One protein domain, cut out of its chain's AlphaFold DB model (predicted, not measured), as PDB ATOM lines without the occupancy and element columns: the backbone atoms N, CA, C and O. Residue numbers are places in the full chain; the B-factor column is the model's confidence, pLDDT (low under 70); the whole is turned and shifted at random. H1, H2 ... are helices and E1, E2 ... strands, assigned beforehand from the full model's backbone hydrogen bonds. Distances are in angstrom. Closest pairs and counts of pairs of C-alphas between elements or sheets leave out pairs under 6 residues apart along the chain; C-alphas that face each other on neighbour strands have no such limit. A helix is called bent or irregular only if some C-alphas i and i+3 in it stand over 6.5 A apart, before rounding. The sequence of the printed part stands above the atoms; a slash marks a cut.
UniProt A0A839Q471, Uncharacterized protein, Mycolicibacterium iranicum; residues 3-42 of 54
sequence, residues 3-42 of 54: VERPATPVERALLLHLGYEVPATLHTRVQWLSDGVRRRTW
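What this domain is: This is residues 3 to 42 of the 54 residues of an uncharacterized protein of Mycolicibacterium iranicum (UniProt A0A839Q471). A small, narrow sheet of three antiparallel strands makes most of the length, with the hairpin of E2 and E3 reaching to one end and the short helix H1 at the other end, where it only grazes the sheet. E1 is paired beside the first part of E2, and the nine residues after H1, 18 to 26, fold back to bring the chain into E2. The printed part has 40 residues with one named helix and three named strands, in the order E1, H1, E2, E3 along the chain, and the sheet's order is E1, E2, E3. The class is mixed, helices and strands. The whole is only just loose, close to compact, with a radius of gyration of the C-alphas of 10.9 A, and it is elongated, spanning 31 by 18 by 13 A.

How they stand to each other: The sheet has E2, residues 27 to 34, as its inner strand, with E1, residues 3 to 6, and E3, residues 37 to 41, as its edge strands. E2 and E3 are antiparallel, with 152 degrees between their N-to-C directions, and they form a hairpin. Among their C-alphas that face each other are those of Val 30 and Arg 40, 4.7 A apart, and those of Trp 32 and Arg 38, also 4.7 A apart. Across this pair N 31 and O 39 are 2.8 A apart and N 41 and O 29 are 2.9 A apart, both within hydrogen-bond range. E1 and E2 are antiparallel too, with 149 degrees between their directions. The C-alphas of Pro 6 and His 27 face each other at 4.2 A, and those of Glu 4 and Arg 29 at 4.6 A. N 28 and O 5 are 2.8 A apart, and N 30 and O 3 are also 2.8 A apart, both within hydrogen-bond range. E1 and E3 are apart. H1, residues 9 to 17, is on the sheet but only grazes it, with its residues 11 to 12; 6 pairs of C-alphas are within 10 A. In H1 every O i to N i+4 pair is within hydrogen-bond range, and the helix is not bent.

Where its parts are: E2, from His 27 to Ser 34, is the longest strand by residues, with 8 residues, and measures 21.6 A from first to last C-alpha; it begins at C-alpha 27 at (272.280, 145.549, 225.640). E3, from Val 37 to Thr 41, measures 13.3 A and ends at C-alpha 41 at (273.688, 152.442, 220.369). E1, from Val 3 to Pro 6, measures 10.4 A and begins at C-alpha 3 at (265.487, 152.856, 227.399). H1, from Pro 9 to His 17, has 9 residues and measures 12.2 A.

The domain as a whole: The two C-alphas farthest apart in the domain are those of Glu 21, between H1 and E2, and Asp 35, between E2 and E3, at 31.5 A. The first and last printed C-alphas, those of Val 3 and Trp 42, are 12.1 A apart. The printed part runs from residue 3 to residue 42 of a chain of 54 residues, and it has no cut. The links from E1 to H1 and from E2 to E3 are tight, with 2 residues each; the link from H1 to E2, with 9 residues, is short, and no link is long. The mean pLDDT of the printed part is 95.0, and no printed residue is under 70.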
ATOM      1  N   VAL A   3     265.794 154.181 226.844       96.06
ATOM      2  CA  VAL A   3     265.487 152.856 227.399       96.06
ATOM      3  C   VAL A   3     266.637 151.908 227.084       96.06
ATOM      4  O   VAL A   3     267.186 151.945 225.981       96.06
ATOM      5  N   GLU A   4     266.979 151.047 228.035       96.75
ATOM      6  CA  GLU A   4     267.937 149.962 227.838       96.75
ATOM      7  C   GLU A   4     267.212 148.617 227.877       96.75
ATOM      8  O   GLU A   4     266.314 148.398 228.690       96.75
ATOM      9  N   ARG A   5     267.576 147.728 226.952       96.88
ATOM     10  CA  ARG A   5     267.051 146.359 226.883       96.88
ATOM     11  C   ARG A   5     268.113 145.405 226.338       96.88
ATOM     12  O   ARG A   5     269.036 145.875 225.673       96.88
ATOM     13  N   PRO A   6     267.975 144.083 226.524       97.88
ATOM     14  CA  PRO A   6     268.807 143.120 225.811       97.88
ATOM     15  C   PRO A   6     268.745 143.349 224.295       97.88
ATOM     16  O   PRO A   6     267.680 143.661 223.748       97.88
ATOM     17  N   ALA A   7     269.887 143.222 223.620       97.00
ATOM     18  CA  ALA A   7     269.969 143.296 222.168       97.00
ATOM     19  C   ALA A   7     269.194 142.133 221.546       97.00
ATOM     20  O   ALA A   7     269.309 140.986 221.990       97.00
ATOM     21  N   THR A   8     268.403 142.421 220.515       96.81
ATOM     22  CA  THR A   8     267.657 141.367 219.824       96.81
ATOM     23  C   THR A   8     268.613 140.476 219.026       96.81
ATOM     24  O   THR A   8     269.712 140.915 218.671       96.81
ATOM     25  N   PRO A   9     268.206 139.245 218.665       97.19
ATOM     26  CA  PRO A   9     269.013 138.386 217.798       97.19
ATOM     27  C   PRO A   9     269.432 139.070 216.488       97.19
ATOM     28  O   PRO A   9     270.566 138.914 216.050       97.19
ATOM     29  N   VAL A  10     268.551 139.891 215.907       97.00
ATOM     30  CA  VAL A  10     268.822 140.644 214.671       97.00
ATOM     31  C   VAL A  10     269.895 141.710 214.880       97.00
ATOM     32  O   VAL A  10     270.789 141.849 214.055       97.00
ATOM     33  N   GLU A  11     269.844 142.451 215.989       96.69
ATOM     34  CA  GLU A  11     270.857 143.468 216.298       96.69
ATOM     35  C   GLU A  11     272.229 142.839 216.533       96.69
ATOM     36  O   GLU A  11     273.233 143.363 216.059       96.69
ATOM     37  N   ARG A  12     272.269 141.683 217.207       96.31
ATOM     38  CA  ARG A  12     273.505 140.910 217.391       96.31
ATOM     39  C   ARG A  12     274.068 140.430 216.056       96.31
ATOM     40  O   ARG A  12     275.257 140.597 215.811       96.31
ATOM     41  N   ALA A  13     273.218 139.863 215.199       96.38
ATOM     42  CA  ALA A  13     273.620 139.387 213.879       96.38
ATOM     43  C   ALA A  13     274.147 140.528 212.995       96.38
ATOM     44  O   ALA A  13     275.170 140.358 212.339       96.38
ATOM     45  N   LEU A  14     273.500 141.700 213.029       94.75
ATOM     46  CA  LEU A  14     273.967 142.892 212.322       94.75
ATOM     47  C   LEU A  14     275.366 143.310 212.790       94.75
ATOM     48  O   LEU A  14     276.237 143.539 211.963       94.75
ATOM     49  N   LEU A  15     275.596 143.390 214.101       94.25
ATOM     50  CA  LEU A  15     276.896 143.791 214.644       94.25
ATOM     51  C   LEU A  15     278.009 142.798 214.292       94.25
ATOM     52  O   LEU A  15     279.084 143.223 213.883       94.25
ATOM     53  N   LEU A  16     277.734 141.494 214.378       94.25
ATOM     54  CA  LEU A  16     278.669 140.455 213.934       94.25
ATOM     55  C   LEU A  16     278.963 140.569 212.432       94.25
ATOM     56  O   LEU A  16     280.112 140.451 212.021       94.25
ATOM     57  N   HIS A  17     277.939 140.829 211.614       94.44
ATOM     58  CA  HIS A  17     278.100 141.031 210.174       94.44
ATOM     59  C   HIS A  17     278.954 142.263 209.845       94.44
ATOM     60  O   HIS A  17     279.728 142.235 208.894       94.44
ATOM     61  N   LEU A  18     278.851 143.317 210.656       92.00
ATOM     62  CA  LEU A  18     279.684 144.518 210.562       92.00
ATOM     63  C   LEU A  18     281.107 144.320 211.122       92.00
ATOM     64  O   LEU A  18     281.890 145.264 211.106       92.00
ATOM     65  N   GLY A  19     281.451 143.123 211.610       92.06
ATOM     66  CA  GLY A  19     282.790 142.790 212.102       92.06
ATOM     67  C   GLY A  19     283.051 143.156 213.564       92.06
ATOM     68  O   GLY A  19     284.189 143.063 214.016       92.06
ATOM     69  N   TYR A  20     282.026 143.552 214.324       92.19
ATOM     70  CA  TYR A  20     282.187 143.815 215.752       92.19
ATOM     71  C   TYR A  20     282.260 142.518 216.555       92.19
ATOM     72  O   TYR A  20     281.466 141.595 216.357       92.19
ATOM     73  N   GLU A  21     283.131 142.497 217.561       92.12
ATOM     74  CA  GLU A  21     283.063 141.494 218.616       92.12
ATOM     75  C   GLU A  21     281.854 141.774 219.519       92.12
ATOM     76  O   GLU A  21     281.731 142.838 220.130       92.12
ATOM     77  N   VAL A  22     280.927 140.814 219.592       93.06
ATOM     78  CA  VAL A  22     279.676 140.965 220.347       93.06
ATOM     79  C   VAL A  22     279.719 140.125 221.627       93.06
ATOM     80  O   VAL A  22     279.769 138.896 221.539       93.06
ATOM     81  N   PRO A  23     279.613 140.733 222.827       93.44
ATOM     82  CA  PRO A  23     279.614 139.987 224.082       93.44
ATOM     83  C   PRO A  23     278.380 139.086 224.212       93.44
ATOM     84  O   PRO A  23     277.315 139.351 223.643       93.44
ATOM     85  N   ALA A  24     278.487 138.023 225.015       90.69
ATOM     86  CA  ALA A  24     277.370 137.114 225.288       90.69
ATOM     87  C   ALA A  24     276.139 137.876 225.815       90.69
ATOM     88  O   ALA A  24     275.037 137.729 225.285       90.69
ATOM     89  N   THR A  25     276.336 138.788 226.766       93.62
ATOM     90  CA  THR A  25     275.310 139.700 227.282       93.62
ATOM     91  C   THR A  25     275.466 141.088 226.656       93.62
ATOM     92  O   THR A  25     276.256 141.910 227.108       93.62
ATOM     93  N   LEU A  26     274.698 141.362 225.599       95.81
ATOM     94  CA  LEU A  26     274.680 142.658 224.915       95.81
ATOM     95  C   LEU A  26     273.349 143.368 225.167       95.81
ATOM     96  O   LEU A  26     272.287 142.771 224.991       95.81
ATOM     97  N   HIS A  27     273.414 144.651 225.501       97.44
ATOM     98  CA  HIS A  27     272.280 145.549 225.640       97.44
ATOM     99  C   HIS A  27     272.269 146.579 224.515       97.44
ATOM    100  O   HIS A  27     273.306 147.054 224.047       97.44
ATOM    101  N   THR A  28     271.065 146.949 224.099       97.44
ATOM    102  CA  THR A  28     270.815 148.049 223.178       97.44
ATOM    103  C   THR A  28     270.240 149.212 223.957       97.44
ATOM    104  O   THR A  28     269.181 149.102 224.583       97.44
ATOM    105  N   ARG A  29     270.923 150.351 223.865       97.31
ATOM    106  CA  ARG A  29     270.397 151.629 224.322       97.31
ATOM    107  C   ARG A  29     269.591 152.244 223.187       97.31
ATOM    108  O   ARG A  29     270.115 152.479 222.099       97.31
ATOM    109  N   VAL A  30     268.314 152.501 223.442       96.69
ATOM    110  CA  VAL A  30     267.397 153.139 222.496       96.69
ATOM    111  C   VAL A  30     267.057 154.526 223.016       96.69
ATOM    112  O   VAL A  30     266.380 154.669 224.033       96.69
ATOM    113  N   GLN A  31     267.517 155.550 222.307       97.06
ATOM    114  CA  GLN A  31     267.189 156.943 222.576       97.06
ATOM    115  C   GLN A  31     266.180 157.441 221.540       97.06
ATOM    116  O   GLN A  31     266.423 157.384 220.336       97.06
ATOM    117  N   TRP A  32     265.054 157.956 222.010       94.81
ATOM    118  CA  TRP A  32     264.051 158.619 221.183       94.81
ATOM    119  C   TRP A  32     264.400 160.098 221.071       94.81
ATOM    120  O   TRP A  32     264.378 160.801 222.089       94.81
ATOM    121  N   LEU A  33     264.780 160.529 219.864       94.12
ATOM    122  CA  LEU A  33     265.207 161.905 219.572       94.12
ATOM    123  C   LEU A  33     264.015 162.811 219.247       94.12
ATOM    124  O   LEU A  33     263.990 163.970 219.645       94.12
ATOM    125  N   SER A  34     263.019 162.257 218.567       93.81
ATOM    126  CA  SER A  34     261.720 162.862 218.290       93.81
ATOM    127  C   SER A  34     260.673 161.755 218.245       93.81
ATOM    128  O   SER A  34     261.008 160.568 218.356       93.81
ATOM    129  N   ASP A  35     259.413 162.124 218.029       90.56
ATOM    130  CA  ASP A  35     258.414 161.126 217.677       90.56
ATOM    131  C   ASP A  35     258.816 160.439 216.356       90.56
ATOM    132  O   ASP A  35     259.314 161.084 215.429       90.56
ATOM    133  N   GLY A  36     258.737 159.110 216.323       93.00
ATOM    134  CA  GLY A  36     259.183 158.276 215.198       93.00
ATOM    135  C   GLY A  36     260.699 158.049 215.035       93.00
ATOM    136  O   GLY A  36     261.078 157.060 214.404       93.00
ATOM    137  N   VAL A  37     261.585 158.864 215.625       95.62
ATOM    138  CA  VAL A  37     263.047 158.729 215.430       95.62
ATOM    139  C   VAL A  37     263.726 158.072 216.629       95.62
ATOM    140  O   VAL A  37     263.740 158.602 217.743       95.62
ATOM    141  N   ARG A  38     264.366 156.924 216.376       95.50
ATOM    142  CA  ARG A  38     265.094 156.136 217.380       95.50
ATOM    143  C   ARG A  38     266.570 156.028 217.021       95.50
ATOM    144  O   ARG A  38     266.919 155.424 216.010       95.50
ATOM    145  N   ARG A  39     267.440 156.511 217.903       95.19
ATOM    146  CA  ARG A  39     268.878 156.247 217.871       95.19
ATOM    147  C   ARG A  39     269.173 154.998 218.692       95.19
ATOM    148  O   ARG A  39     268.844 154.944 219.875       95.19
ATOM    149  N   ARG A  40     269.795 153.999 218.066       95.31
ATOM    150  CA  ARG A  40     270.260 152.782 218.743       95.31
ATOM    151  C   ARG A  40     271.768 152.838 218.890       95.31
ATOM    152  O   ARG A  40     272.463 153.166 217.933       95.31
ATOM    153  N   THR A  41     272.257 152.544 220.085       94.75
ATOM    154  CA  THR A  41     273.688 152.442 220.369       94.75
ATOM    155  C   THR A  41     273.971 151.216 221.228       94.75
ATOM    156  O   THR A  41     273.097 150.719 221.945       94.75
ATOM    157  N   TRP A  42     275.212 150.736 221.155       94.81
ATOM    158  CA  TRP A  42     275.706 149.586 221.909       94.81
ATOM    159  C   TRP A  42     276.939 150.006 222.716       94.81
ATOM    160  O   TRP A  42     278.057 149.844 222.241       94.81
TER     161      TRP A  42